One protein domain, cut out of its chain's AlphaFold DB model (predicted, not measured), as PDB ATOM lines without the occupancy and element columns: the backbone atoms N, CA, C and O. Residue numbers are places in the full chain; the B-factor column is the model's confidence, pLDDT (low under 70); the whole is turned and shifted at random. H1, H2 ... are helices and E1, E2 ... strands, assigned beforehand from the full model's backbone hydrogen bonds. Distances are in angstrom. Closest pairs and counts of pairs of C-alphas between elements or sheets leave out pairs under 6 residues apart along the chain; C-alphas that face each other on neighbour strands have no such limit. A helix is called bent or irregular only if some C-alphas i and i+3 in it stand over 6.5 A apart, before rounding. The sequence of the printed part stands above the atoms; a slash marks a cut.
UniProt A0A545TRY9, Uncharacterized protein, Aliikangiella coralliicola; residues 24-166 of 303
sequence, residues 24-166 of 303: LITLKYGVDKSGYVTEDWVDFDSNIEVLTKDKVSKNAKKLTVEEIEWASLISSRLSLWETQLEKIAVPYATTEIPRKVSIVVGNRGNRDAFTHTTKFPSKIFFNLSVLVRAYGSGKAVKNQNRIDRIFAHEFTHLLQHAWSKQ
ATOM      1  N   LEU A  24     -14.393  90.845  88.124       96.50
ATOM      2  CA  LEU A  24     -15.768  90.372  88.098       96.50
ATOM      3  C   LEU A  24     -16.115  89.706  89.424       96.50
ATOM      4  O   LEU A  24     -15.486  88.722  89.829       96.50
ATOM      5  N   ILE A  25     -17.165  90.205  90.070       98.19
ATOM      6  CA  ILE A  25     -17.717  89.612  91.280       98.19
ATOM      7  C   ILE A  25     -19.148  89.154  91.008       98.19
ATOM      8  O   ILE A  25     -20.051  89.940  90.738       98.19
ATOM      9  N   THR A  26     -19.373  87.849  91.128       98.12
ATOM     10  CA  THR A  26     -20.688  87.231  90.896       98.12
ATOM     11  C   THR A  26     -21.367  86.882  92.211       98.12
ATOM     12  O   THR A  26     -20.709  86.438  93.145       98.12
ATOM     13  N   LEU A  27     -22.691  87.041  92.289       98.38
ATOM     14  CA  LEU A  27     -23.485  86.604  93.439       98.38
ATOM     15  C   LEU A  27     -24.211  85.295  93.129       98.38
ATOM     16  O   LEU A  27     -24.895  85.170  92.116       98.38
ATOM     17  N   LYS A  28     -24.094  84.339  94.046       97.69
ATOM     18  CA  LYS A  28     -24.770  83.044  94.023       97.69
ATOM     19  C   LYS A  28     -25.527  82.832  95.326       97.69
ATOM     20  O   LYS A  28     -25.082  83.248  96.396       97.69
ATOM     21  N   TYR A  29     -26.659  82.146  95.238       96.44
ATOM     22  CA  TYR A  29     -27.446  81.768  96.404       96.44
ATOM     23  C   TYR A  29     -27.144  80.321  96.788       96.44
ATOM     24  O   TYR A  29     -27.324  79.392  96.001       96.44
ATOM     25  N   GLY A  30     -26.718  80.148  98.032       93.56
ATOM     26  CA  GLY A  30     -26.518  78.867  98.695       93.56
ATOM     27  C   GLY A  30     -27.815  78.180  99.141       93.56
ATOM     28  O   GLY A  30     -27.785  77.080  99.687       93.56
ATOM     29  N   VAL A  31     -28.960  78.841  98.954       92.56
ATOM     30  CA  VAL A  31     -30.292  78.351  99.315       92.56
ATOM     31  C   VAL A  31     -31.266  78.696  98.192       92.56
ATOM     32  O   VAL A  31     -31.288  79.836  97.726       92.56
ATOM     33  N   ASP A  32     -32.064  77.728  97.752       91.88
ATOM     34  CA  ASP A  32     -33.059  77.917  96.699       91.88
ATOM     35  C   ASP A  32     -34.355  78.589  97.209       91.88
ATOM     36  O   ASP A  32     -34.550  78.837  98.402       91.88
ATOM     37  N   LYS A  33     -35.291  78.869  96.291       92.56
ATOM     38  CA  LYS A  33     -36.592  79.491  96.619       92.56
ATOM     39  C   LYS A  33     -37.471  78.623  97.532       92.56
ATOM     40  O   LYS A  33     -38.354  79.140  98.220       92.56
ATOM     41  N   SER A  34     -37.244  77.314  97.534       91.75
ATOM     42  CA  SER A  34     -37.945  76.352  98.379       91.75
ATOM     43  C   SER A  34     -37.320  76.252  99.776       91.75
ATOM     44  O   SER A  34     -37.964  75.735 100.685       91.75
ATOM     45  N   GLY A  35     -36.131  76.824  99.985       90.38
ATOM     46  CA  GLY A  35     -35.393  76.816 101.245       90.38
ATOM     47  C   GLY A  35     -34.386  75.669 101.369       90.38
ATOM     48  O   GLY A  35     -33.854  75.452 102.462       90.38
ATOM     49  N   TYR A  36     -34.130  74.915 100.302       89.75
ATOM     50  CA  TYR A  36     -33.132  73.849 100.297       89.75
ATOM     51  C   TYR A  36     -31.751  74.394  99.956       89.75
ATOM     52  O   TYR A  36     -31.610  75.363  99.217       89.75
ATOM     53  N   VAL A  37     -30.721  73.768 100.523       88.62
ATOM     54  CA  VAL A  37     -29.325  74.105 100.224       88.62
ATOM     55  C   VAL A  37     -29.002  73.743  98.778       88.62
ATOM     56  O   VAL A  37     -29.340  72.648  98.332       88.62
ATOM     57  N   THR A  38     -28.338  74.652  98.069       89.25
ATOM     58  CA  THR A  38     -27.819  74.417  96.715       89.25
ATOM     59  C   THR A  38     -26.401  73.849  96.769       89.25
ATOM     60  O   THR A  38     -25.734  73.903  97.802       89.25
ATOM     61  N   GLU A  39     -25.901  73.348  95.639       86.31
ATOM     62  CA  GLU A  39     -24.514  72.869  95.506       86.31
ATOM     63  C   GLU A  39     -23.451  73.955  95.739       86.31
ATOM     64  O   GLU A  39     -22.283  73.654  95.980       86.31
ATOM     65  N   ASP A  40     -23.843  75.229  95.661       88.94
ATOM     66  CA  ASP A  40     -22.925  76.338  95.870       88.94
ATOM     67  C   ASP A  40     -22.628  76.581  97.352       88.94
ATOM     68  O   ASP A  40     -21.580  77.154  97.650       88.94
ATOM     69  N   TRP A  41     -23.507  76.166  98.273       90.31
ATOM     70  CA  TRP A  41     -23.283  76.350  99.706       90.31
ATOM     71  C   TRP A  41     -22.448  75.231 100.305       90.31
ATOM     72  O   TRP A  41     -22.663  74.049 100.041       90.31
ATOM     73  N   VAL A  42     -21.570  75.611 101.225       82.81
ATOM     74  CA  VAL A  42     -20.900  74.680 102.125       82.81
ATOM     75  C   VAL A  42     -20.987  75.224 103.540       82.81
ATOM     76  O   VAL A  42     -20.795  76.417 103.757       82.81
ATOM     77  N   ASP A  43     -21.257  74.355 104.509       69.31
ATOM     78  CA  ASP A  43     -21.073  74.711 105.913       69.31
ATOM     79  C   ASP A  43     -19.587  74.553 106.259       69.31
ATOM     80  O   ASP A  43     -18.976  73.510 106.001       69.31
ATOM     81  N   PHE A  44     -18.997  75.601 106.834       63.50
ATOM     82  CA  PHE A  44     -17.618  75.586 107.305       63.50
ATOM     83  C   PHE A  44     -17.573  75.592 108.829       63.50
ATOM     84  O   PHE A  44     -18.031  76.539 109.472       63.50
ATOM     85  N   ASP A  45     -16.974  74.550 109.395       58.59
ATOM     86  CA  ASP A  45     -16.572  74.491 110.792       58.59
ATOM     87  C   ASP A  45     -15.058  74.257 110.834       58.59
ATOM     88  O   ASP A  45     -14.532  73.365 110.180       58.59
ATOM     89  N   SER A  46     -14.330  75.071 111.596       51.72
ATOM     90  CA  SER A  46     -12.878  74.924 111.737       51.72
ATOM     91  C   SER A  46     -12.456  73.658 112.488       51.72
ATOM     92  O   SER A  46     -11.283  73.309 112.435       51.72
ATOM     93  N   ASN A  47     -13.383  72.991 113.184       46.72
ATOM     94  CA  ASN A  47     -13.134  71.739 113.905       46.72
ATOM     95  C   ASN A  47     -13.589  70.493 113.131       46.72
ATOM     96  O   ASN A  47     -13.305  69.376 113.554       46.72
ATOM     97  N   ILE A  48     -14.338  70.669 112.042       47.41
ATOM     98  CA  ILE A  48     -14.955  69.578 111.293       47.41
ATOM     99  C   ILE A  48     -14.674  69.859 109.827       47.41
ATOM    100  O   ILE A  48     -15.262  70.756 109.223       47.41
ATOM    101  N   GLU A  49     -13.723  69.103 109.281       48.31
ATOM    102  CA  GLU A  49     -13.441  69.024 107.853       48.31
ATOM    103  C   GLU A  49     -14.749  69.123 107.055       48.31
ATOM    104  O   GLU A  49     -15.722  68.450 107.391       48.31
ATOM    105  N   VAL A  50     -14.786  70.033 106.070       45.78
ATOM    106  CA  VAL A  50     -16.005  70.502 105.386       45.78
ATOM    107  C   VAL A  50     -17.094  69.441 105.341       45.78
ATOM    108  O   VAL A  50     -16.897  68.400 104.709       45.78
ATOM    109  N   LEU A  51     -18.251  69.745 105.933       49.53
ATOM    110  CA  LEU A  51     -19.466  68.933 105.887       49.53
ATOM    111  C   LEU A  51     -20.010  68.897 104.445       49.53
ATOM    112  O   LEU A  51     -21.053  69.457 104.134       49.53
ATOM    113  N   THR A  52     -19.255  68.294 103.529       47.12
ATOM    114  CA  THR A  52     -19.480  68.371 102.080       47.12
ATOM    115  C   THR A  52     -20.266  67.191 101.539       47.12
ATOM    116  O   THR A  52     -20.644  67.241 100.375       47.12
ATOM    117  N   LYS A  53     -20.525  66.134 102.324       41.34
ATOM    118  CA  LYS A  53     -21.074  64.900 101.741       41.34
ATOM    119  C   LYS A  53     -22.377  64.332 102.291       41.34
ATOM    120  O   LYS A  53     -22.956  63.551 101.557       41.34
ATOM    121  N   ASP A  54     -22.912  64.746 103.445       38.56
ATOM    122  CA  ASP A  54     -24.059  63.988 103.998       38.56
ATOM    123  C   ASP A  54     -25.271  64.758 104.516       38.56
ATOM    124  O   ASP A  54     -26.249  64.143 104.945       38.56
ATOM    125  N   LYS A  55     -25.301  66.091 104.446       45.50
ATOM    126  CA  LYS A  55     -26.517  66.835 104.805       45.50
ATOM    127  C   LYS A  55     -26.714  68.050 103.906       45.50
ATOM    128  O   LYS A  55     -26.605  69.184 104.364       45.50
ATOM    129  N   VAL A  56     -27.198  67.823 102.678       51.31
ATOM    130  CA  VAL A  56     -28.305  68.676 102.207       51.31
ATOM    131  C   VAL A  56     -29.345  68.535 103.308       51.31
ATOM    132  O   VAL A  56     -29.988  67.491 103.410       51.31
ATOM    133  N   SER A  57     -29.378  69.469 104.266       53.25
ATOM    134  CA  SER A  57     -30.306  69.301 105.379       53.25
ATOM    135  C   SER A  57     -31.689  69.212 104.746       53.25
ATOM    136  O   SER A  57     -32.105  70.123 104.025       53.25
ATOM    137  N   LYS A  58     -32.342  68.062 104.971       59.16
ATOM    138  CA  LYS A  58     -33.664  67.736 104.425       59.16
ATOM    139  C   LYS A  58     -34.716  68.756 104.853       59.16
ATOM    140  O   LYS A  58     -35.803  68.790 104.294       59.16
ATOM    141  N   ASN A  59     -34.392  69.590 105.838       74.94
ATOM    142  CA  ASN A  59     -35.277  70.617 106.332       74.94
ATOM    143  C   ASN A  59     -35.118  71.858 105.462       74.94
ATOM    144  O   ASN A  59     -34.052  72.475 105.426       74.94
ATOM    145  N   ALA A  60     -36.192  72.236 104.778       87.19
ATOM    146  CA  ALA A  60     -36.282  73.516 104.103       87.19
ATOM    147  C   ALA A  60     -36.159  74.668 105.119       87.19
ATOM    148  O   ALA A  60     -36.825  74.682 106.153       87.19
ATOM    149  N   LYS A  61     -35.314  75.652 104.808       90.88
ATOM    150  CA  LYS A  61     -35.163  76.908 105.545       90.88
ATOM    151  C   LYS A  61     -35.082  78.062 104.550       90.88
ATOM    152  O   LYS A  61     -34.002  78.399 104.066       90.88
ATOM    153  N   LYS A  62     -36.232  78.658 104.246       95.38
ATOM    154  CA  LYS A  62     -36.321  79.844 103.385       95.38
ATOM    155  C   LYS A  62     -35.623  81.040 104.033       95.38
ATOM    156  O   LYS A  62     -35.510  81.096 105.257       95.38
ATOM    157  N   LEU A  63     -35.183  81.979 103.199       96.69
ATOM    158  CA  LEU A  63     -34.654  83.247 103.687       96.69
ATOM    159  C   LEU A  63     -35.755  84.039 104.401       96.69
ATOM    160  O   LEU A  63     -36.872  84.140 103.886       96.69
ATOM    161  N   THR A  64     -35.446  84.604 105.567       97.50
ATOM    162  CA  THR A  64     -36.338  85.572 106.228       97.50
ATOM    163  C   THR A  64     -36.289  86.932 105.527       97.50
ATOM    164  O   THR A  64     -35.432  87.177 104.676       97.50
ATOM    165  N   VAL A  65     -37.188  87.848 105.900       98.00
ATOM    166  CA  VAL A  65     -37.189  89.224 105.373       98.00
ATOM    167  C   VAL A  65     -35.850  89.913 105.652       98.00
ATOM    168  O   VAL A  65     -35.250  90.483 104.747       98.00
ATOM    169  N   GLU A  66     -35.329  89.801 106.871       98.06
ATOM    170  CA  GLU A  66     -34.055  90.398 107.279       98.06
ATOM    171  C   GLU A  66     -32.858  89.755 106.563       98.06
ATOM    172  O   GLU A  66     -31.886  90.437 106.242       98.06
ATOM    173  N   GLU A  67     -32.917  88.454 106.268       98.50
ATOM    174  CA  GLU A  67     -31.887  87.772 105.473       98.50
ATOM    175  C   GLU A  67     -31.903  88.245 104.010       98.50
ATOM    176  O   GLU A  67     -30.842  88.477 103.426       98.50
ATOM    177  N   ILE A  68     -33.090  88.468 103.433       98.38
ATOM    178  CA  ILE A  68     -33.252  89.057 102.093       98.38
ATOM    179  C   ILE A  68     -32.702  90.491 102.054       98.38
ATOM    180  O   ILE A  68     -32.089  90.885 101.060       98.38
ATOM    181  N   GLU A  69     -32.860  91.268 103.129       98.50
ATOM    182  CA  GLU A  69     -32.264  92.607 103.234       98.50
ATOM    183  C   GLU A  69     -30.733  92.558 103.177       98.50
ATOM    184  O   GLU A  69     -30.122  93.373 102.487       98.50
ATOM    185  N   TRP A  70     -30.105  91.594 103.855       98.75
ATOM    186  CA  TRP A  70     -28.657  91.389 103.765       98.75
ATOM    187  C   TRP A  70     -28.214  90.932 102.378       98.75
ATOM    188  O   TRP A  70     -27.235  91.462 101.858       98.75
ATOM    189  N   ALA A  71     -28.934  89.994 101.756       98.62
ATOM    190  CA  ALA A  71     -28.639  89.561 100.392       98.62
ATOM    191  C   ALA A  71     -28.738  90.733  99.397       98.62
ATOM    192  O   ALA A  71     -27.862  90.907  98.551       98.62
ATOM    193  N   SER A  72     -29.752  91.589  99.557       98.62
ATOM    194  CA  SER A  72     -29.932  92.808  98.757       98.62
ATOM    195  C   SER A  72     -28.801  93.812  98.985       98.62
ATOM    196  O   SER A  72     -28.265  94.358  98.021       98.62
ATOM    197  N   LEU A  73     -28.390  94.022 100.243       98.75
ATOM    198  CA  LEU A  73     -27.240  94.864 100.561       98.75
ATOM    199  C   LEU A  73     -25.981  94.327  99.868       98.75
ATOM    200  O   LEU A  73     -25.357  95.079  99.129       98.75
ATOM    201  N   ILE A  74     -25.642  93.048 100.043       98.81
ATOM    202  CA  ILE A  74     -24.474  92.408  99.409       98.81
ATOM    203  C   ILE A  74     -24.521  92.578  97.887       98.81
ATOM    204  O   ILE A  74     -23.547  93.035  97.293       98.81
ATOM    205  N   SER A  75     -25.670  92.300  97.265       98.69
ATOM    206  CA  SER A  75     -25.862  92.479  95.823       98.69
ATOM    207  C   SER A  75     -25.599  93.916  95.367       98.69
ATOM    208  O   SER A  75     -25.041  94.122  94.295       98.69
ATOM    209  N   SER A  76     -25.968  94.915  96.174       98.31
ATOM    210  CA  SER A  76     -25.730  96.328  95.850       98.31
ATOM    211  C   SER A  76     -24.259  96.753  95.965       98.31
ATOM    212  O   SER A  76     -23.886  97.799  95.439       98.31
ATOM    213  N   ARG A  77     -23.415  95.975  96.664       98.50
ATOM    214  CA  ARG A  77     -21.991  96.296  96.871       98.50
ATOM    215  C   ARG A  77     -21.052  95.673  95.843       98.50
ATOM    216  O   ARG A  77     -19.901  96.093  95.790       98.50
ATOM    217  N   LEU A  78     -21.510  94.724  95.020       98.50
ATOM    218  CA  LEU A  78     -20.638  93.953  94.120       98.50
ATOM    219  C   LEU A  78     -19.782  94.851  93.215       98.50
ATOM    220  O   LEU A  78     -18.562  94.723  93.222       98.50
ATOM    221  N   SER A  79     -20.391  95.829  92.535       97.56
ATOM    222  CA  SER A  79     -19.655  96.751  91.657       97.56
ATOM    223  C   SER A  79     -18.661  97.631  92.410       97.56
ATOM    224  O   SER A  79     -17.594  97.952  91.898       97.56
ATOM    225  N   LEU A  80     -18.963  98.007  93.657       97.38
ATOM    226  CA  LEU A  80     -17.983  98.703  94.484       97.38
ATOM    227  C   LEU A  80     -16.795  97.784  94.786       97.38
ATOM    228  O   LEU A  80     -15.649  98.208  94.647       97.38
ATOM    229  N   TRP A  81     -17.052  96.544  95.191       98.44
ATOM    230  CA  TRP A  81     -16.014  95.573  95.526       98.44
ATOM    231  C   TRP A  81     -15.114  95.234  94.332       98.44
ATOM    232  O   TRP A  81     -13.900  95.128  94.507       98.44
ATOM    233  N   GLU A  82     -15.660  95.183  93.113       97.75
ATOM    234  CA  GLU A  82     -14.884  95.045  91.870       97.75
ATOM    235  C   GLU A  82     -13.830  96.154  91.733       97.75
ATOM    236  O   GLU A  82     -12.679  95.885  91.387       97.75
ATOM    237  N   THR A  83     -14.168  97.396  92.097       95.88
ATOM    238  CA  THR A  83     -13.209  98.522  92.091       95.88
ATOM    239  C   THR A  83     -12.234  98.520  93.276       95.88
ATOM    240  O   THR A  83     -11.272  99.293  93.297       95.88
ATOM    241  N   GLN A  84     -12.479  97.691  94.294       96.06
ATOM    242  CA  GLN A  84     -11.676  97.636  95.516       96.06
ATOM    243  C   GLN A  84     -10.624  96.527  95.506       96.06
ATOM    244  O   GLN A  84      -9.691  96.630  96.302       96.06
ATOM    245  N   LEU A  85     -10.725  95.516  94.631       96.25
ATOM    246  CA  LEU A  85      -9.802  94.369  94.627       96.25
ATOM    247  C   LEU A  85      -8.334  94.813  94.623       96.25
ATOM    248  O   LEU A  85      -7.558  94.399  95.480       96.25
ATOM    249  N   GLU A  86      -7.988  95.743  93.735       94.69
ATOM    250  CA  GLU A  86      -6.638  96.308  93.618       94.69
ATOM    251  C   GLU A  86      -6.197  97.060  94.870       94.69
ATOM    252  O   GLU A  86      -5.070  96.918  95.337       94.69
ATOM    253  N   LYS A  87      -7.106  97.844  95.458       95.12
ATOM    254  CA  LYS A  87      -6.826  98.615  96.675       95.12
ATOM    255  C   LYS A  87      -6.528  97.682  97.846       95.12
ATOM    256  O   LYS A  87      -5.623  97.943  98.630       95.12
ATOM    257  N   ILE A  88      -7.272  96.581  97.951       97.31
ATOM    258  CA  ILE A  88      -7.061  95.568  98.990       97.31
ATOM    259  C   ILE A  88      -5.771  94.778  98.722       97.31
ATOM    260  O   ILE A  88      -5.075  94.412  99.671       97.31
ATOM    261  N   ALA A  89      -5.429  94.557  97.453       97.25
ATOM    262  CA  ALA A  89      -4.253  93.805  97.033       97.25
ATOM    263  C   ALA A  89      -2.928  94.575  97.126       97.25
ATOM    264  O   ALA A  89      -1.887  93.950  96.974       97.25
ATOM    265  N   VAL A  90      -2.926  95.879  97.434       97.12
ATOM    266  CA  VAL A  90      -1.695  96.696  97.526       97.12
ATOM    267  C   VAL A  90      -0.560  96.038  98.338       97.12
ATOM    268  O   VAL A  90       0.568  96.037  97.845       97.12
ATOM    269  N   PRO A  91      -0.794  95.447  99.531       97.44
ATOM    270  CA  PRO A  91       0.265  94.755 100.276       97.44
ATOM    271  C   PRO A  91       0.812  93.492  99.591       97.44
ATOM    272  O   PRO A  91       1.891  93.037  99.934       97.44
ATOM    273  N   TYR A  92       0.079  92.917  98.639       96.62
ATOM    274  CA  TYR A  92       0.376  91.660  97.950       96.62
ATOM    275  C   TYR A  92       0.928  91.922  96.540       96.62
ATOM    276  O   TYR A  92       0.519  91.281  95.576       96.62
ATOM    277  N   ALA A  93       1.845  92.886  96.410       89.00
ATOM    278  CA  ALA A  93       2.294  93.440  95.128       89.00
ATOM    279  C   ALA A  93       2.860  92.407  94.130       89.00
ATOM    280  O   ALA A  93       2.816  92.632  92.923       89.00
ATOM    281  N   THR A  94       3.386  91.284  94.619       87.19
ATOM    282  CA  THR A  94       3.962  90.187  93.817       87.19
ATOM    283  C   THR A  94       2.990  89.026  93.584       87.19
ATOM    284  O   THR A  94       3.321  88.069  92.889       87.19
ATOM    285  N   THR A  95       1.788  89.083  94.160       92.62
ATOM    286  CA  THR A  95       0.807  87.994  94.127       92.62
ATOM    287  C   THR A  95      -0.204  88.196  93.008       92.62
ATOM    288  O   THR A  95      -0.724  89.293  92.811       92.62
ATOM    289  N   GLU A  96      -0.551  87.117  92.307       92.38
ATOM    290  CA  GLU A  96      -1.650  87.146  91.345       92.38
ATOM    291  C   GLU A  96      -2.984  87.410  92.059       92.38
ATOM    292  O   GLU A  96      -3.399  86.670  92.955       92.38
ATOM    293  N   ILE A  97      -3.662  88.482  91.653       94.19
ATOM    294  CA  ILE A  97      -4.926  88.913  92.248       94.19
ATOM    295  C   ILE A  97      -6.065  88.050  91.690       94.19
ATOM    296  O   ILE A  97      -6.248  88.021  90.472       94.19
ATOM    297  N   PRO A  98      -6.897  87.409  92.533       93.94
ATOM    298  CA  PRO A  98      -8.094  86.716  92.068       93.94
ATOM    299  C   PRO A  98      -9.098  87.706  91.447       93.94
ATOM    300  O   PRO A  98      -9.825  88.395  92.161       93.94
ATOM    301  N   ARG A  99      -9.134  87.784  90.110       94.44
ATOM    302  CA  ARG A  99      -9.978  88.731  89.347       94.44
ATOM    303  C   ARG A  99     -11.446  88.328  89.273       94.44
ATOM    304  O   ARG A  99     -12.312  89.186  89.160       94.44
ATOM    305  N   LYS A 100     -11.722  87.023  89.330       96.56
ATOM    306  CA  LYS A 100     -13.063  86.435  89.214       96.56
ATOM    307  C   LYS A 100     -13.437  85.806  90.548       96.56
ATOM    308  O   LYS A 100     -12.975  84.708  90.859       96.56
ATOM    309  N   VAL A 101     -14.246  86.506  91.339       97.81
ATOM    310  CA  VAL A 101     -14.661  86.072  92.681       97.81
ATOM    311  C   VAL A 101     -16.154  85.754  92.679       97.81
ATOM    312  O   VAL A 101     -16.965  86.499  92.133       97.81
ATOM    313  N   SER A 102     -16.546  84.652  93.311       98.19
ATOM    314  CA  SER A 102     -17.954  84.359  93.579       98.19
ATOM    315  C   SER A 102     -18.282  84.599  95.044       98.19
ATOM    316  O   SER A 102     -17.678  84.014  95.943       98.19
ATOM    317  N   ILE A 103     -19.287  85.426  95.279       98.62
ATOM    318  CA  ILE A 103     -19.921  85.621  96.574       98.62
ATOM    319  C   ILE A 103     -21.069  84.629  96.680       98.62
ATOM    320  O   ILE A 103     -21.984  84.651  95.860       98.62
ATOM    321  N   VAL A 104     -21.039  83.762  97.686       98.06
ATOM    322  CA  VAL A 104     -22.125  82.817  97.960       98.06
ATOM    323  C   VAL A 104     -22.830  83.230  99.244       98.06
ATOM    324  O   VAL A 104     -22.218  83.260 100.309       98.06
ATOM    325  N   VAL A 105     -24.126  83.528  99.164       97.94
ATOM    326  CA  VAL A 105     -24.945  83.858 100.339       97.94
ATOM    327  C   VAL A 105     -25.789  82.661 100.767       97.94
ATOM    328  O   VAL A 105     -26.509  82.085  99.959       97.94
ATOM    329  N   GLY A 106     -25.727  82.285 102.039       95.12
ATOM    330  CA  GLY A 106     -26.517  81.193 102.617       95.12
ATOM    331  C   GLY A 106     -27.019  81.538 104.011       95.12
ATOM    332  O   GLY A 106     -26.782  82.633 104.511       95.12
ATOM    333  N   ASN A 107     -27.749  80.627 104.652       94.00
ATOM    334  CA  ASN A 107     -28.379  80.879 105.955       94.00
ATOM    335  C   ASN A 107     -28.169  79.728 106.961       94.00
ATOM    336  O   ASN A 107     -29.006  79.480 107.835       94.00
ATOM    337  N   ARG A 108     -27.068  78.980 106.826       88.81
ATOM    338  CA  ARG A 108     -26.714  77.822 107.671       88.81
ATOM    339  C   ARG A 108     -25.251  77.905 108.103       88.81
ATOM    340  O   ARG A 108     -24.488  78.645 107.504       88.81
ATOM    341  N   GLY A 109     -24.885  77.246 109.199       86.44
ATOM    342  CA  GLY A 109     -23.551  77.363 109.804       86.44
ATOM    343  C   GLY A 109     -23.426  78.476 110.854       86.44
ATOM    344  O   GLY A 109     -24.414  79.094 111.261       86.44
ATOM    345  N   ASN A 110     -22.197  78.709 111.331       85.88
ATOM    346  CA  ASN A 110     -21.920  79.491 112.546       85.88
ATOM    347  C   ASN A 110     -21.068  80.761 112.341       85.88
ATOM    348  O   ASN A 110     -21.089  81.627 113.217       85.88
ATOM    349  N   ARG A 111     -20.361  80.898 111.213       89.00
ATOM    350  CA  ARG A 111     -19.562  82.087 110.868       89.00
ATOM    351  C   ARG A 111     -20.370  83.070 110.036       89.00
ATOM    352  O   ARG A 111     -21.195  82.634 109.244       89.00
ATOM    353  N   ASP A 112     -20.146  84.366 110.229       94.12
ATOM    354  CA  ASP A 112     -20.793  85.444 109.470       94.12
ATOM    355  C   ASP A 112     -20.280  85.535 108.037       94.12
ATOM    356  O   ASP A 112     -21.082  85.663 107.111       94.12
ATOM    357  N   ALA A 113     -18.970  85.408 107.861       95.88
ATOM    358  CA  ALA A 113     -18.334  85.175 106.579       95.88
ATOM    359  C   ALA A 113     -17.140  84.227 106.731       95.88
ATOM    360  O   ALA A 113     -16.672  83.974 107.845       95.88
ATOM    361  N   PHE A 114     -16.722  83.621 105.623       94.69
ATOM    362  CA  PHE A 114     -15.526  82.786 105.573       94.69
ATOM    363  C   PHE A 114     -15.073  82.540 104.131       94.69
ATOM    364  O   PHE A 114     -15.837  82.663 103.168       94.69
ATOM    365  N   THR A 115     -13.836  82.069 104.003       93.62
ATOM    366  CA  THR A 115     -13.275  81.489 102.784       93.62
ATOM    367  C   THR A 115     -12.767  80.079 103.062       93.62
ATOM    368  O   THR A 115     -12.263  79.778 104.142       93.62
ATOM    369  N   HIS A 116     -12.879  79.193 102.071       89.12
ATOM    370  CA  HIS A 116     -12.246  77.874 102.109       89.12
ATOM    371  C   HIS A 116     -11.278  77.754 100.937       89.12
ATOM    372  O   HIS A 116     -11.491  77.000  99.985       89.12
ATOM    373  N   THR A 117     -10.191  78.505 101.009       89.75
ATOM    374  CA  THR A 117      -9.320  78.767  99.863       89.75
ATOM    375  C   THR A 117      -8.693  77.524  99.233       89.75
ATOM    376  O   THR A 117      -8.558  77.473  98.019       89.75
ATOM    377  N   THR A 118      -8.427  76.466 100.003       87.38
ATOM    378  CA  THR A 118      -7.900  75.200  99.457       87.38
ATOM    379  C   THR A 118      -8.878  74.476  98.519       87.38
ATOM    380  O   THR A 118      -8.443  73.816  97.583       87.38
ATOM    381  N   LYS A 119     -10.194  74.578  98.759       88.75
ATOM    382  CA  LYS A 119     -11.237  73.906  97.951       88.75
ATOM    383  C   LYS A 119     -11.917  74.874  96.984       88.75
ATOM    384  O   LYS A 119     -12.249  74.506  95.866       88.75
ATOM    385  N   PHE A 120     -12.106  76.118  97.415       91.94
ATOM    386  CA  PHE A 120     -12.774  77.183  96.680       91.94
ATOM    387  C   PHE A 120     -11.910  78.458  96.721       91.94
ATOM    388  O   PHE A 120     -12.226  79.396  97.453       91.94
ATOM    389  N   PRO A 121     -10.802  78.512  95.955       92.75
ATOM    390  CA  PRO A 121      -9.809  79.595  96.023       92.75
ATOM    391  C   PRO A 121     -10.320  80.957  95.541       92.75
ATOM    392  O   PRO A 121      -9.625  81.957  95.689       92.75
ATOM    393  N   SER A 122     -11.521  81.002  94.969       94.81
ATOM    394  CA  SER A 122     -12.167  82.202  94.441       94.81
ATOM    395  C   SER A 122     -13.577  82.424  94.999       94.81
ATOM    396  O   SER A 122     -14.338  83.207  94.431       94.81
ATOM    397  N   LYS A 123     -13.963  81.739  96.090       96.31
ATOM    398  CA  LYS A 123     -15.286  81.914  96.714       96.31
ATOM    399  C   LYS A 123     -15.191  82.545  98.100       96.31
ATOM    400  O   LYS A 123     -14.411  82.091  98.937       96.31
ATOM    401  N   ILE A 124     -16.048  83.533  98.344       98.06
ATOM    402  CA  ILE A 124     -16.316  84.109  99.666       98.06
ATOM    403  C   ILE A 124     -17.753  83.765 100.042       98.06
ATOM    404  O   ILE A 124     -18.674  83.970  99.252       98.06
ATOM    405  N   PHE A 125     -17.949  83.255 101.252       97.56
ATOM    406  CA  PHE A 125     -19.253  82.848 101.753       97.56
ATOM    407  C   PHE A 125     -19.747  83.846 102.793       97.56
ATOM    408  O   PHE A 125     -18.990  84.232 103.678       97.56
ATOM    409  N   PHE A 126     -21.021  84.225 102.715       98.12
ATOM    410  CA  PHE A 126     -21.700  85.032 103.725       98.12
ATOM    411  C   PHE A 126     -22.901  84.278 104.282       98.12
ATOM    412  O   PHE A 126     -23.761  83.803 103.539       98.12
ATOM    413  N   ASN A 127     -22.990  84.217 105.604       96.62
ATOM    414  CA  ASN A 127     -24.106  83.611 106.308       96.62
ATOM    415  C   ASN A 127     -25.076  84.686 106.797       96.62
ATOM    416  O   ASN A 127     -24.877  85.327 107.834       96.62
ATOM    417  N   LEU A 128     -26.171  84.834 106.064       97.88
ATOM    418  CA  LEU A 128     -27.212  85.823 106.303       97.88
ATOM    419  C   LEU A 128     -27.824  85.682 107.705       97.88
ATOM    420  O   LEU A 128     -28.017  86.688 108.381       97.88
ATOM    421  N   SER A 129     -28.037  84.458 108.206       96.44
ATOM    422  CA  SER A 129     -28.582  84.252 109.559       96.44
ATOM    423  C   SER A 129     -27.652  84.766 110.656       96.44
ATOM    424  O   SER A 129     -28.107  85.286 111.678       96.44
ATOM    425  N   VAL A 130     -26.340  84.578 110.490       96.06
ATOM    426  CA  VAL A 130     -25.355  85.063 111.465       96.06
ATOM    427  C   VAL A 130     -25.234  86.580 111.360       96.06
ATOM    428  O   VAL A 130     -25.214  87.238 112.397       96.06
ATOM    429  N   LEU A 131     -25.241  87.141 110.145       98.00
ATOM    430  CA  LEU A 131     -25.246  88.589 109.934       98.00
ATOM    431  C   LEU A 131     -26.455  89.254 110.610       98.00
ATOM    432  O   LEU A 131     -26.273  90.208 111.366       98.00
ATOM    433  N   VAL A 132     -27.666  88.713 110.432       98.19
ATOM    434  CA  VAL A 132     -28.880  89.205 111.112       98.19
ATOM    435  C   VAL A 132     -28.709  89.162 112.628       98.19
ATOM    436  O   VAL A 132     -28.883  90.178 113.301       98.19
ATOM    437  N   ARG A 133     -28.313  88.009 113.181       97.19
ATOM    438  CA  ARG A 133     -28.178  87.828 114.634       97.19
ATOM    439  C   ARG A 133     -27.102  88.724 115.253       97.19
ATOM    440  O   ARG A 133     -27.290  89.222 116.357       97.19
ATOM    441  N   ALA A 134     -25.971  88.906 114.574       95.25
ATOM    442  CA  ALA A 134     -24.835  89.662 115.099       95.25
ATOM    443  C   ALA A 134     -24.977  91.177 114.888       95.25
ATOM    444  O   ALA A 134     -24.478  91.970 115.690       95.25
ATOM    445  N   TYR A 135     -25.625  91.593 113.797       96.19
ATOM    446  CA  TYR A 135     -25.533  92.963 113.290       96.19
ATOM    447  C   TYR A 135     -26.886  93.637 113.020       96.19
ATOM    448  O   TYR A 135     -26.898  94.840 112.725       96.19
ATOM    449  N   GLY A 136     -28.002  92.917 113.169       97.44
ATOM    450  CA  GLY A 136     -29.359  93.407 112.927       97.44
ATOM    451  C   GLY A 136     -29.717  93.466 111.439       97.44
ATOM    452  O   GLY A 136     -29.161  92.731 110.630       97.44
ATOM    453  N   SER A 137     -30.647  94.352 111.076       97.12
ATOM    454  CA  SER A 137     -31.149  94.507 109.699       97.12
ATOM    455  C   SER A 137     -30.067  94.950 108.703       97.12
ATOM    456  O   SER A 137     -29.275  95.857 108.984       97.12
ATOM    457  N   GLY A 138     -30.093  94.377 107.495       97.12
ATOM    458  CA  GLY A 138     -29.242  94.791 106.374       97.12
ATOM    459  C   GLY A 138     -29.507  96.224 105.892       97.12
ATOM    460  O   GLY A 138     -28.629  96.841 105.296       97.12
ATOM    461  N   LYS A 139     -30.669  96.812 106.211       97.25
ATOM    462  CA  LYS A 139     -31.007  98.205 105.863       97.25
ATOM    463  C   LYS A 139     -30.319  99.247 106.747       97.25
ATOM    464  O   LYS A 139     -30.320 100.430 106.411       97.25
ATOM    465  N   ALA A 140     -29.747  98.856 107.887       97.12
ATOM    466  CA  ALA A 140     -29.104  99.814 108.779       97.12
ATOM    467  C   ALA A 140     -27.883 100.461 108.099       97.12
ATOM    468  O   ALA A 140     -26.969  99.761 107.673       97.12
ATOM    469  N   VAL A 141     -27.809 101.797 108.074       94.81
ATOM    470  CA  VAL A 141     -26.743 102.557 107.378       94.81
ATOM    471  C   VAL A 141     -25.334 102.093 107.774       94.81
ATOM    472  O   VAL A 141     -24.475 101.879 106.922       94.81
ATOM    473  N   LYS A 142     -25.111 101.828 109.068       94.50
ATOM    474  CA  LYS A 142     -23.828 101.324 109.594       94.50
ATOM    475  C   LYS A 142     -23.384  99.982 108.992       94.50
ATOM    476  O   LYS A 142     -22.196  99.659 109.049       94.50
ATOM    477  N   ASN A 143     -24.317  99.190 108.457       96.94
ATOM    478  CA  ASN A 143     -24.038  97.876 107.892       96.94
ATOM    479  C   ASN A 143     -23.459  97.947 106.472       96.94
ATOM    480  O   ASN A 143     -22.762  97.010 106.095       96.94
ATOM    481  N   GLN A 144     -23.602  99.069 105.752       95.88
ATOM    482  CA  GLN A 144     -22.939  99.273 104.453       95.88
ATOM    483  C   GLN A 144     -21.411  99.231 104.603       95.88
ATOM    484  O   GLN A 144     -20.742  98.362 104.056       95.88
ATOM    485  N   ASN A 145     -20.859 100.083 105.469       94.44
ATOM    486  CA  ASN A 145     -19.415 100.087 105.725       94.44
ATOM    487  C   ASN A 145     -18.942  98.791 106.399       94.44
ATOM    488  O   ASN A 145     -17.773  98.425 106.303       94.44
ATOM    489  N   ARG A 146     -19.817  98.116 107.157       96.38
ATOM    490  CA  ARG A 146     -19.480  96.843 107.807       96.38
ATOM    491  C   ARG A 146     -19.303  95.731 106.783       96.38
ATOM    492  O   ARG A 146     -18.315  95.014 106.892       96.38
ATOM    493  N   ILE A 147     -20.221  95.591 105.827       98.19
ATOM    494  CA  ILE A 147     -20.136  94.508 104.847       98.19
ATOM    495  C   ILE A 147     -18.922  94.677 103.931       98.19
ATOM    496  O   ILE A 147     -18.249  93.692 103.660       98.19
ATOM    497  N   ASP A 148     -18.555  95.913 103.576       97.94
ATOM    498  CA  ASP A 148     -17.331  96.182 102.803       97.94
ATOM    499  C   ASP A 148     -16.068  95.754 103.561       97.94
ATOM    500  O   ASP A 148     -15.154  95.158 102.997       97.94
ATOM    501  N   ARG A 149     -16.030  96.017 104.872       97.12
ATOM    502  CA  ARG A 149     -14.928  95.592 105.743       97.12
ATOM    503  C   ARG A 149     -14.842  94.072 105.891       97.12
ATOM    504  O   ARG A 149     -13.736  93.540 105.931       97.12
ATOM    505  N   ILE A 150     -15.980  93.381 105.980       98.00
ATOM    506  CA  ILE A 150     -16.022  91.910 106.019       98.00
ATOM    507  C   ILE A 150     -15.576  91.341 104.666       98.00
ATOM    508  O   ILE A 150     -14.743  90.445 104.632       98.00
ATOM    509  N   PHE A 151     -16.041  91.905 103.550       98.69
ATOM    510  CA  PHE A 151     -15.566  91.521 102.222       98.69
ATOM    511  C   PHE A 151     -14.045  91.679 102.097       98.69
ATOM    512  O   PHE A 151     -13.368  90.740 101.693       98.69
ATOM    513  N   ALA A 152     -13.487  92.825 102.499       98.44
ATOM    514  CA  ALA A 152     -12.048  93.063 102.424       98.44
ATOM    515  C   ALA A 152     -11.231  92.091 103.296       98.44
ATOM    516  O   ALA A 152     -10.136  91.686 102.901       98.44
ATOM    517  N   HIS A 153     -11.761  91.697 104.458       98.44
ATOM    518  CA  HIS A 153     -11.181  90.659 105.315       98.44
ATOM    519  C   HIS A 153     -11.102  89.318 104.584       98.44
ATOM    520  O   HIS A 153     -10.019  88.758 104.438       98.44
ATOM    521  N   GLU A 154     -12.226  88.845 104.051       98.44
ATOM    522  CA  GLU A 154     -12.284  87.554 103.365       98.44
ATOM    523  C   GLU A 154     -11.503  87.549 102.047       98.44
ATOM    524  O   GLU A 154     -10.798  86.590 101.737       98.44
ATOM    525  N   PHE A 155     -11.540  88.643 101.284       98.62
ATOM    526  CA  PHE A 155     -10.739  88.772 100.069       98.62
ATOM    527  C   PHE A 155      -9.234  88.755 100.374       98.62
ATOM    528  O   PHE A 155      -8.454  88.171  99.620       98.62
ATOM    529  N   THR A 156      -8.820  89.302 101.522       98.50
ATOM    530  CA  THR A 156      -7.429  89.198 101.989       98.50
ATOM    531  C   THR A 156      -7.015  87.745 102.206       98.50
ATOM    532  O   THR A 156      -5.889  87.387 101.873       98.50
ATOM    533  N   HIS A 157      -7.907  86.867 102.665       97.88
ATOM    534  CA  HIS A 157      -7.598  85.439 102.763       97.88
ATOM    535  C   HIS A 157      -7.431  84.760 101.399       97.88
ATOM    536  O   HIS A 157      -6.576  83.880 101.267       97.88
ATOM    537  N   LEU A 158      -8.177  85.184 100.369       97.94
ATOM    538  CA  LEU A 158      -7.947  84.708  98.999       97.94
ATOM    539  C   LEU A 158      -6.553  85.119  98.500       97.94
ATOM    540  O   LEU A 158      -5.822  84.283  97.965       97.94
ATOM    541  N   LEU A 159      -6.158  86.375  98.740       97.94
ATOM    542  CA  LEU A 159      -4.825  86.889  98.405       97.94
ATOM    543  C   LEU A 159      -3.723  86.128  99.151       97.94
ATOM    544  O   LEU A 159      -2.761  85.683  98.536       97.94
ATOM    545  N   GLN A 160      -3.888  85.891 100.453       96.88
ATOM    546  CA  GLN A 160      -2.940  85.103 101.247       96.88
ATOM    547  C   GLN A 160      -2.803  83.673 100.741       96.88
ATOM    548  O   GLN A 160      -1.709  83.114 100.762       96.88
ATOM    549  N   HIS A 161      -3.898  83.067 100.282       95.50
ATOM    550  CA  HIS A 161      -3.826  81.749  99.672       95.50
ATOM    551  C   HIS A 161      -3.040  81.778  98.359       95.50
ATOM    552  O   HIS A 161      -2.157  80.940  98.183       95.50
ATOM    553  N   ALA A 162      -3.312  82.741  97.474       95.56
ATOM    554  CA  ALA A 162      -2.553  82.915  96.236       95.56
ATOM    555  C   ALA A 162      -1.057  83.144  96.520       95.56
ATOM    556  O   ALA A 162      -0.216  82.446  95.954       95.56
ATOM    557  N   TRP A 163      -0.734  84.018  97.477       96.00
ATOM    558  CA  TRP A 163       0.632  84.281  97.934       96.00
ATOM    559  C   TRP A 163       1.313  83.008  98.463       96.00
ATOM    560  O   TRP A 163       2.439  82.697  98.077       96.00
ATOM    561  N   SER A 164       0.605  82.212  99.274       94.19
ATOM    562  CA  SER A 164       1.155  80.990  99.884       94.19
ATOM    563  C   SER A 164       1.472  79.872  98.888       94.19
ATOM    564  O   SER A 164       2.235  78.968  99.216       94.19
ATOM    565  N   LYS A 165       0.914  79.913  97.669       93.12
ATOM    566  CA  LYS A 165       1.277  78.958  96.605       93.12
ATOM    567  C   LYS A 165       2.684  79.204  96.072       93.12
ATOM    568  O   LYS A 165       3.339  78.261  95.650       93.12
ATOM    569  N   GLN A 166       3.119  80.461  96.073       92.50
ATOM    570  CA  GLN A 166       4.454  80.870  95.631       92.50
ATOM    571  C   GLN A 166       5.446  80.897  96.801       92.50
ATOM    572  O   GLN A 166       6.643  80.728  96.596       92.50
TER     573      GLN A 166
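AT A GLANCE: This is residues 24 to 166 of the 303 residues of an uncharacterized protein of Aliikangiella coralliicola (UniProt A0A545TRY9). A small sheet of four strands has two long helices, H1 and H3, packed over one face in a second layer and slanted to each other, while the short helix H2 only grazes the sheet. A wide loop of residues 30 to 64, with no named element, runs from E1 to H1. The printed part has 143 residues, with three named helices and four named strands in the order E1 H1 E2 E3 E4 H2 H3; the mixed sheet has the order E1, E2, E4, E3, and the class is mixed, helices and strands. The whole is compact, with a radius of gyration of the C-alphas of 15.0 A and spans of 45 by 37 by 24 A.

HOW THE PARTS SIT: E1, residues 24 to 29, is an edge strand, parallel to E2, residues 100 to 106; N 26 and O 101 are 2.9 A apart, within hydrogen-bond range. E1, H1, residues 65 to 92, and E2 form a strand-helix-strand unit, two parallel neighbour strands with a helix between them in the chain, and its crossover is left-handed. H1 is over E1 and E2 at a height over the sheet of 7.9 A; its closest C-alphas to E1 are those of Leu 78 and Ile 25, 6.0 A apart. E2 is also parallel to E4, residues 123 to 127, with N 104 and O 124 within hydrogen-bond range at 2.8 A. E3, residues 113 to 115, and E4 are a hairpin, antiparallel, with N 125 and O 114 within hydrogen-bond range at 2.9 A. H2, residues 128 to 135, touches H1, with residues 66 to 71 of H1 alone, about perpendicular at 82 degrees; the closest C-alphas are those of Glu 67 and Leu 128, 5.1 A apart. H3, residues 141 to 166, is over E4 and E3 on the same face as H1, at a height over the sheet of 8.4 A. H1 and H3 touch at a steep tilt of 46 degrees, the same way; the C-alphas of Ile 88 and Ala 152 are closest, 6.6 A apart. Every O i to N i+4 pair is within hydrogen-bond range in H2, against 18 of 24 in H1 and 20 of 22 in H3.

IN THESE COORDINATES: E1 begins at C-alpha 24 (-15.768, 90.372, 88.098). H1 is 38.4 A long and irregular, with C-alphas 88 and 91 7.5 A apart. E2 is 19.7 A long. H3 is 39.8 A long and ends at C-alpha 166 (4.454, 80.870, 95.631).

THE WHOLE: The C-alphas farthest apart, of Asn 59 and Thr 94, are 45.6 A apart. The printed part has no cut. The link from E1 to H1 is long, with 35 residues. The mean pLDDT of the printed part is 90.1; residues 43 to 58 are under 70.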